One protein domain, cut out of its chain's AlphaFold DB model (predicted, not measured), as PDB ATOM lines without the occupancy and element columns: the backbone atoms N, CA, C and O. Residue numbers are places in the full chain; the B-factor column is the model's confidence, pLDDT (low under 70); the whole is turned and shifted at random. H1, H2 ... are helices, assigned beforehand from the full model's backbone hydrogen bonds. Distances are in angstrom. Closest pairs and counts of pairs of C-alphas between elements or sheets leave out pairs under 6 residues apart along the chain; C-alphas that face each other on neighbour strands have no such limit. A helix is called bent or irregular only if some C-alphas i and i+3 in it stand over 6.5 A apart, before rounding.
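This is residues 2 to 68 of the 68 residues of a protein of Trifolium medium (UniProt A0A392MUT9). An open, loosely strung chain has one long helix, H2, with a short helix on a long link at each end: H1 sticks out free past one end, and after H2 the chain folds back to H3 without contact between the helices. The printed part has 67 residues with three named helices, H1, H2, H3 in chain order, and no named strand; the class is all helix. It is extended, with a radius of gyration of the C-alphas of 18.4 A, and flat, spanning 54 by 30 by 13 A.

H1, residues 2 to 9, begins at C-alpha 2 (138.925, 196.077, 72.733) and is 10.8 A long. H2, residues 28 to 46, is 26.4 A long, with a kink of 33 degrees near residue 35; it is neither bent nor irregular, but only just: C-alphas 31 and 34 are 6.3 A apart. H3, residues 60 to 67, is 11.1 A long and ends at C-alpha 67 (132.926, 176.643, 66.353).

H1, H2 and H3 are apart from one another. Residues 2 to 18, of which 2 to 9 belong to H1, stand free. Every O i to N i+4 pair is within hydrogen-bond range in H1, 12 of 15 in H2 and 2 of 4 in H3.

The C-alphas farthest apart, of Gln 12 and Lys 51, are 54.0 A apart. The printed part has no cut; both links are long. Residues 19 to 26 have pLDDT under 70.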
ATOM      1  N   ALA A   2     138.618 195.064  73.767       74.38
ATOM      2  CA  ALA A   2     138.925 196.077  72.733       74.38
ATOM      3  C   ALA A   2     140.119 197.008  73.054       74.38
ATOM      4  O   ALA A   2     140.917 197.303  72.171       74.38
ATOM      5  N   ARG A   3     140.277 197.444  74.315       80.94
ATOM      6  CA  ARG A   3     141.423 198.281  74.732       80.94
ATOM      7  C   ARG A   3     142.762 197.543  74.683       80.94
ATOM      8  O   ARG A   3     143.750 198.128  74.270       80.94
ATOM      9  N   GLU A   4     142.778 196.272  75.071       78.62
ATOM     10  CA  GLU A   4     143.994 195.448  75.058       78.62
ATOM     11  C   GLU A   4     144.466 195.182  73.623       78.62
ATOM     12  O   GLU A   4     145.662 195.238  73.352       78.62
ATOM     13  N   MET A   5     143.544 194.968  72.674       77.19
ATOM     14  CA  MET A   5     143.911 194.860  71.256       77.19
ATOM     15  C   MET A   5     144.481 196.168  70.696       77.19
ATOM     16  O   MET A   5     145.453 196.116  69.947       77.19
ATOM     17  N   ASP A   6     143.920 197.327  71.062       86.19
ATOM     18  CA  ASP A   6     144.454 198.627  70.619       86.19
ATOM     19  C   ASP A   6     145.885 198.854  71.138       86.19
ATOM     20  O   ASP A   6     146.737 199.347  70.403       86.19
ATOM     21  N   GLU A   7     146.189 198.438  72.372       86.69
ATOM     22  CA  GLU A   7     147.556 198.485  72.909       86.69
ATOM     23  C   GLU A   7     148.520 197.547  72.179       86.69
ATOM     24  O   GLU A   7     149.639 197.961  71.874       86.69
ATOM     25  N   ILE A   8     148.099 196.323  71.849       81.19
ATOM     26  CA  ILE A   8     148.923 195.369  71.085       81.19
ATOM     27  C   ILE A   8     149.227 195.919  69.686       81.19
ATOM     28  O   ILE A   8     150.374 195.878  69.244       81.19
ATOM     29  N   LEU A   9     148.232 196.493  69.003       81.94
ATOM     30  CA  LEU A   9     148.398 197.052  67.655       81.94
ATOM     31  C   LEU A   9     149.305 198.291  67.614       81.94
ATOM     32  O   LEU A   9     149.888 198.591  66.574       81.94
ATOM     33  N   ARG A  10     149.441 199.013  68.732       87.56
ATOM     34  CA  ARG A  10     150.354 200.162  68.853       87.56
ATOM     35  C   ARG A  10     151.819 199.756  69.027       87.56
ATOM     36  O   ARG A  10     152.695 200.611  68.871       87.56
ATOM     37  N   GLN A  11     152.106 198.499  69.363       84.31
ATOM     38  CA  GLN A  11     153.480 198.026  69.511       84.31
ATOM     39  C   GLN A  11     154.154 197.924  68.135       84.31
ATOM     40  O   GLN A  11     153.624 197.329  67.204       84.31
ATOM     41  N   GLN A  12     155.354 198.495  68.000       78.12
ATOM     42  CA  GLN A  12     156.118 198.463  66.742       78.12
ATOM     43  C   GLN A  12     156.757 197.097  66.447       78.12
ATOM     44  O   GLN A  12     157.261 196.874  65.349       78.12
ATOM     45  N   ILE A  13     156.766 196.197  67.431       82.25
ATOM     46  CA  ILE A  13     157.380 194.876  67.345       82.25
ATOM     47  C   ILE A  13     156.271 193.849  67.532       82.25
ATOM     48  O   ILE A  13     155.596 193.857  68.560       82.25
ATOM     49  N   ALA A  14     156.105 192.964  66.549       79.12
ATOM     50  CA  ALA A  14     155.168 191.857  66.652       79.12
ATOM     51  C   ALA A  14     155.595 190.925  67.795       79.12
ATOM     52  O   ALA A  14     156.705 190.393  67.795       79.12
ATOM     53  N   GLN A  15     154.708 190.749  68.770       74.12
ATOM     54  CA  GLN A  15     154.867 189.781  69.849       74.12
ATOM     55  C   GLN A  15     154.163 188.483  69.451       74.12
ATOM     56  O   GLN A  15     153.064 188.508  68.890       74.12
ATOM     57  N   THR A  16     154.779 187.344  69.756       72.81
ATOM     58  CA  THR A  16     154.108 186.047  69.642       72.81
ATOM     59  C   THR A  16     152.920 186.026  70.597       72.81
ATOM     60  O   THR A  16     153.044 186.432  71.751       72.81
ATOM     61  N   ALA A  17     151.757 185.565  70.128       71.69
ATOM     62  CA  ALA A  17     150.591 185.423  70.991       71.69
ATOM     63  C   ALA A  17     150.919 184.494  72.169       71.69
ATOM     64  O   ALA A  17     151.593 183.486  71.983       71.69
ATOM     65  N   ASN A  18     150.410 184.790  73.367       73.06
ATOM     66  CA  ASN A  18     150.654 183.957  74.555       73.06
ATOM     67  C   ASN A  18     150.131 182.523  74.377       73.06
ATOM     68  O   ASN A  18     150.704 181.570  74.893       73.06
ATOM     69  N   SER A  19     149.063 182.358  73.588       67.81
ATOM     70  CA  SER A  19     148.565 181.046  73.163       67.81
ATOM     71  C   SER A  19     149.568 180.280  72.308       67.81
ATOM     72  O   SER A  19     149.362 179.100  72.077       67.81
ATOM     73  N   CYS A  20     150.607 180.955  71.817       64.62
ATOM     74  CA  CYS A  20     151.638 180.438  70.941       64.62
ATOM     75  C   CYS A  20     153.037 180.379  71.585       64.62
ATOM     76  O   CYS A  20     154.040 180.219  70.888       64.62
ATOM     77  N   THR A  21     153.127 180.493  72.908       67.19
ATOM     78  CA  THR A  21     154.376 180.322  73.658       67.19
ATOM     79  C   THR A  21     154.232 179.107  74.574       67.19
ATOM     80  O   THR A  21     153.657 179.211  75.652       67.19
ATOM     81  N   SER A  22     154.718 177.948  74.126       66.94
ATOM     82  CA  SER A  22     154.861 176.724  74.931       66.94
ATOM     83  C   SER A  22     156.321 176.273  74.867       66.94
ATOM     84  O   SER A  22     156.963 176.480  73.836       66.94
ATOM     85  N   GLU A  23     156.849 175.679  75.942       65.44
ATOM     86  CA  GLU A  23     158.246 175.208  76.014       65.44
ATOM     87  C   GLU A  23     158.555 174.137  74.950       65.44
ATOM     88  O   GLU A  23     159.668 174.095  74.432       65.44
ATOM     89  N   ASP A  24     157.540 173.372  74.534       65.38
ATOM     90  CA  ASP A  24     157.607 172.369  73.460       65.38
ATOM     91  C   ASP A  24     157.218 172.919  72.069       65.38
ATOM     92  O   ASP A  24     157.200 172.194  71.073       65.38
ATOM     93  N   GLY A  25     156.913 174.218  71.981       61.84
ATOM     94  CA  GLY A  25     156.327 174.848  70.803       61.84
ATOM     95  C   GLY A  25     154.832 174.541  70.667       61.84
ATOM     96  O   GLY A  25     154.358 173.431  70.877       61.84
ATOM     97  N   VAL A  26     154.045 175.545  70.294       64.38
ATOM     98  CA  VAL A  26     152.683 175.298  69.811       64.38
ATOM     99  C   VAL A  26     152.735 174.845  68.365       64.38
ATOM    100  O   VAL A  26     152.875 175.635  67.428       64.38
ATOM    101  N   SER A  27     152.573 173.550  68.159       77.12
ATOM    102  CA  SER A  27     152.229 173.070  66.834       77.12
ATOM    103  C   SER A  27     150.798 173.511  66.536       77.12
ATOM    104  O   SER A  27     149.834 172.910  67.008       77.12
ATOM    105  N   PHE A  28     150.661 174.605  65.781       77.44
ATOM    106  CA  PHE A  28     149.383 175.061  65.223       77.44
ATOM    107  C   PHE A  28     148.677 173.919  64.480       77.44
ATOM    108  O   PHE A  28     147.456 173.794  64.539       77.44
ATOM    109  N   LEU A  29     149.457 173.043  63.841       83.25
ATOM    110  CA  LEU A  29     148.939 171.840  63.211       83.25
ATOM    111  C   LEU A  29     148.278 170.914  64.234       83.25
ATOM    112  O   LEU A  29     147.129 170.550  64.038       83.25
ATOM    113  N   ASP A  30     148.944 170.603  65.343       84.50
ATOM    114  CA  ASP A  30     148.426 169.621  66.304       84.50
ATOM    115  C   ASP A  30     147.310 170.181  67.192       84.50
ATOM    116  O   ASP A  30     146.394 169.456  67.567       84.50
ATOM    117  N   HIS A  31     147.365 171.470  67.527       81.25
ATOM    118  CA  HIS A  31     146.437 172.071  68.491       81.25
ATOM    119  C   HIS A  31     145.229 172.746  67.840       81.25
ATOM    120  O   HIS A  31     144.216 172.936  68.507       81.25
ATOM    121  N   VAL A  32     145.327 173.135  66.564       82.75
ATOM    122  CA  VAL A  32     144.250 173.848  65.858       82.75
ATOM    123  C   VAL A  32     143.774 173.063  64.645       82.75
ATOM    124  O   VAL A  32     142.577 172.829  64.503       82.75
ATOM    125  N   ILE A  33     144.691 172.631  63.777       86.44
ATOM    126  CA  ILE A  33     144.302 171.971  62.524       86.44
ATOM    127  C   ILE A  33     143.835 170.533  62.758       86.44
ATOM    128  O   ILE A  33     142.826 170.138  62.181       86.44
ATOM    129  N   LEU A  34     144.520 169.763  63.605       89.62
ATOM    130  CA  LEU A  34     144.212 168.355  63.848       89.62
ATOM    131  C   LEU A  34     142.818 168.167  64.477       89.62
ATOM    132  O   LEU A  34     142.034 167.411  63.907       89.62
ATOM    133  N   PRO A  35     142.424 168.904  65.540       90.06
ATOM    134  CA  PRO A  35     141.086 168.759  66.110       90.06
ATOM    135  C   PRO A  35     139.984 169.174  65.126       90.06
ATOM    136  O   PRO A  35     138.932 168.542  65.077       90.06
ATOM    137  N   LEU A  36     140.223 170.210  64.310       89.25
ATOM    138  CA  LEU A  36     139.283 170.632  63.268       89.25
ATOM    139  C   LEU A  36     139.126 169.547  62.190       89.25
ATOM    140  O   LEU A  36     138.011 169.227  61.777       89.25
ATOM    141  N   TYR A  37     140.246 168.968  61.751       91.50
ATOM    142  CA  TYR A  37     140.265 167.886  60.774       91.50
ATOM    143  C   TYR A  37     139.508 166.656  61.275       91.50
ATOM    144  O   TYR A  37     138.702 166.110  60.523       91.50
ATOM    145  N   ASP A  38     139.713 166.248  62.528       93.62
ATOM    146  CA  ASP A  38     139.056 165.069  63.100       93.62
ATOM    147  C   ASP A  38     137.527 165.206  63.086       93.62
ATOM    148  O   ASP A  38     136.824 164.269  62.698       93.62
ATOM    149  N   VAL A  39     137.004 166.392  63.419       89.94
ATOM    150  CA  VAL A  39     135.559 166.672  63.365       89.94
ATOM    151  C   VAL A  39     135.038 166.619  61.924       89.94
ATOM    152  O   VAL A  39     134.026 165.970  61.657       89.94
ATOM    153  N   ILE A  40     135.735 167.256  60.977       88.00
ATOM    154  CA  ILE A  40     135.339 167.252  59.558       88.00
ATOM    155  C   ILE A  40     135.392 165.831  58.978       88.00
ATOM    156  O   ILE A  40     134.506 165.434  58.222       88.00
ATOM    157  N   SER A  41     136.415 165.058  59.339       90.88
ATOM    158  CA  SER A  41     136.614 163.676  58.898       90.88
ATOM    159  C   SER A  41     135.499 162.760  59.406       90.88
ATOM    160  O   SER A  41     134.930 161.988  58.629       90.88
ATOM    161  N   ALA A  42     135.122 162.895  60.680       89.19
ATOM    162  CA  ALA A  42     134.004 162.156  61.259       89.19
ATOM    163  C   ALA A  42     132.678 162.483  60.554       89.19
ATOM    164  O   ALA A  42     131.910 161.578  60.224       89.19
ATOM    165  N   GLU A  43     132.429 163.757  60.253       86.19
ATOM    166  CA  GLU A  43     131.202 164.158  59.563       86.19
ATOM    167  C   GLU A  43     131.166 163.681  58.104       86.19
ATOM    168  O   GLU A  43     130.142 163.202  57.613       86.19
ATOM    169  N   ALA A  44     132.307 163.737  57.411       85.62
ATOM    170  CA  ALA A  44     132.440 163.195  56.064       85.62
ATOM    171  C   ALA A  44     132.199 161.675  56.031       85.62
ATOM    172  O   ALA A  44     131.590 161.174  55.084       85.62
ATOM    173  N   ALA A  45     132.628 160.947  57.068       87.25
ATOM    174  CA  ALA A  45     132.323 159.528  57.224       87.25
ATOM    175  C   ALA A  45     130.821 159.284  57.480       87.25
ATOM    176  O   ALA A  45     130.244 158.373  56.882       87.25
ATOM    177  N   ASN A  46     130.169 160.127  58.290       83.44
ATOM    178  CA  ASN A  46     128.728 160.040  58.576       83.44
ATOM    179  C   ASN A  46     127.838 160.298  57.349       83.44
ATOM    180  O   ASN A  46     126.715 159.798  57.289       83.44
ATOM    181  N   ASN A  47     128.337 161.019  56.344       79.62
ATOM    182  CA  ASN A  47     127.633 161.245  55.079       79.62
ATOM    183  C   ASN A  47     127.453 159.950  54.233       79.62
ATOM    184  O   ASN A  47     126.740 159.954  53.227       79.62
ATOM    185  N   ASP A  48     128.090 158.827  54.602       83.06
ATOM    186  CA  ASP A  48     128.016 157.533  53.890       83.06
ATOM    187  C   ASP A  48     128.234 157.679  52.370       83.06
ATOM    188  O   ASP A  48     127.451 157.223  51.531       83.06
ATOM    189  N   ASN A  49     129.284 158.415  51.989       80.94
ATOM    190  CA  ASN A  49     129.616 158.700  50.589       80.94
ATOM    191  C   ASN A  49     128.449 159.352  49.802       80.94
ATOM    192  O   ASN A  49     128.221 159.038  48.628       80.94
ATOM    193  N   GLY A  50     127.691 160.238  50.456       77.38
ATOM    194  CA  GLY A  50     126.553 160.955  49.873       77.38
ATOM    195  C   GLY A  50     125.250 160.154  49.834       77.38
ATOM    196  O   GLY A  50     124.309 160.564  49.155       77.38
ATOM    197  N   LYS A  51     125.194 158.998  50.506       81.25
ATOM    198  CA  LYS A  51     123.991 158.152  50.586       81.25
ATOM    199  C   LYS A  51     123.165 158.420  51.839       81.25
ATOM    200  O   LYS A  51     121.992 158.042  51.872       81.25
ATOM    201  N   ALA A  52     123.750 159.063  52.850       83.94
ATOM    202  CA  ALA A  52     123.018 159.452  54.041       83.94
ATOM    203  C   ALA A  52     121.978 160.539  53.696       83.94
ATOM    204  O   ALA A  52     122.268 161.458  52.922       83.94
ATOM    205  N   PRO A  53     120.760 160.476  54.265       80.56
ATOM    206  CA  PRO A  53     119.774 161.538  54.105       80.56
ATOM    207  C   PRO A  53     120.363 162.886  54.520       80.56
ATOM    208  O   PRO A  53     121.047 162.955  55.535       80.56
ATOM    209  N   HIS A  54     120.035 163.964  53.802       72.88
ATOM    210  CA  HIS A  54     120.514 165.325  54.101       72.88
ATOM    211  C   HIS A  54     120.264 165.807  55.539       72.88
ATOM    212  O   HIS A  54     120.936 166.716  55.994       72.88
ATOM    213  N   SER A  55     119.328 165.198  56.269       78.19
ATOM    214  CA  SER A  55     119.071 165.482  57.686       78.19
ATOM    215  C   SER A  55     120.014 164.761  58.660       78.19
ATOM    216  O   SER A  55     119.896 164.952  59.864       78.19
ATOM    217  N   SER A  56     120.873 163.866  58.167       77.31
ATOM    218  CA  SER A  56     121.738 162.994  58.981       77.31
ATOM    219  C   SER A  56     123.174 163.509  59.097       77.31
ATOM    220  O   SER A  56     123.989 162.865  59.747       77.31
ATOM    221  N   TRP A  57     123.481 164.637  58.453       75.75
ATOM    222  CA  TRP A  57     124.789 165.283  58.453       75.75
ATOM    223  C   TRP A  57     124.606 166.800  58.462       75.75
ATOM    224  O   TRP A  57     123.662 167.334  57.874       75.75
ATOM    225  N   ARG A  58     125.488 167.472  59.190       80.44
ATOM    226  CA  ARG A  58     125.483 168.910  59.438       80.44
ATOM    227  C   ARG A  58     125.760 169.667  58.150       80.44
ATOM    228  O   ARG A  58     126.683 169.340  57.398       80.44
ATOM    229  N   ASN A  59     124.968 170.704  57.906       80.38
ATOM    230  CA  ASN A  59     125.269 171.650  56.844       80.38
ATOM    231  C   ASN A  59     126.393 172.613  57.288       80.38
ATOM    232  O   ASN A  59     126.865 172.577  58.423       80.38
ATOM    233  N   TYR A  60     126.857 173.468  56.375       79.56
ATOM    234  CA  TYR A  60     127.948 174.406  56.661       79.56
ATOM    235  C   TYR A  60     127.616 175.397  57.796       79.56
ATOM    236  O   TYR A  60     128.502 175.779  58.555       79.56
ATOM    237  N   ASP A  61     126.348 175.782  57.924       84.50
ATOM    238  CA  ASP A  61     125.858 176.682  58.972       84.50
ATOM    239  C   ASP A  61     125.899 175.987  60.344       84.50
ATOM    240  O   ASP A  61     126.504 176.509  61.277       84.50
ATOM    241  N   ASP A  62     125.399 174.746  60.427       83.31
ATOM    242  CA  ASP A  62     125.458 173.908  61.639       83.31
ATOM    243  C   ASP A  62     126.904 173.667  62.111       83.31
ATOM    244  O   ASP A  62     127.174 173.478  63.303       83.31
ATOM    245  N   PHE A  63     127.836 173.616  61.157       81.69
ATOM    246  CA  PHE A  63     129.266 173.507  61.411       81.69
ATOM    247  C   PHE A  63     129.834 174.797  61.990       81.69
ATOM    248  O   PHE A  63     130.531 174.751  63.000       81.69
ATOM    249  N   ASN A  64     129.541 175.935  61.366       82.56
ATOM    250  CA  ASN A  64     130.042 177.223  61.827       82.56
ATOM    251  C   ASN A  64     129.518 177.563  63.225       82.56
ATOM    252  O   ASN A  64     130.323 177.949  64.066       82.56
ATOM    253  N   GLU A  65     128.233 177.338  63.512       85.12
ATOM    254  CA  GLU A  65     127.663 177.549  64.856       85.12
ATOM    255  C   GLU A  65     128.306 176.667  65.938       85.12
ATOM    256  O   GLU A  65     128.253 176.977  67.127       85.12
ATOM    257  N   HIS A  66     128.909 175.534  65.563       77.69
ATOM    258  CA  HIS A  66     129.611 174.687  66.524       77.69
ATOM    259  C   HIS A  66     130.951 175.286  66.977       77.69
ATOM    260  O   HIS A  66     131.410 174.975  68.078       77.69
ATOM    261  N   PHE A  67     131.578 176.112  66.137       77.00
ATOM    262  CA  PHE A  67     132.926 176.643  66.353       77.00
ATOM    263  C   PHE A  67     132.971 178.154  66.639       77.00
ATOM    264  O   PHE A  67     133.926 178.598  67.281       77.00
ATOM    265  N   TRP A  68     131.988 178.930  66.167       73.06
ATOM    266  CA  TRP A  68     131.908 180.395  66.266       73.06
ATOM    267  C   TRP A  68     130.711 180.862  67.089       73.06
ATOM    268  O   TRP A  68     130.898 181.852  67.836       73.06
TER     269      TRP A  68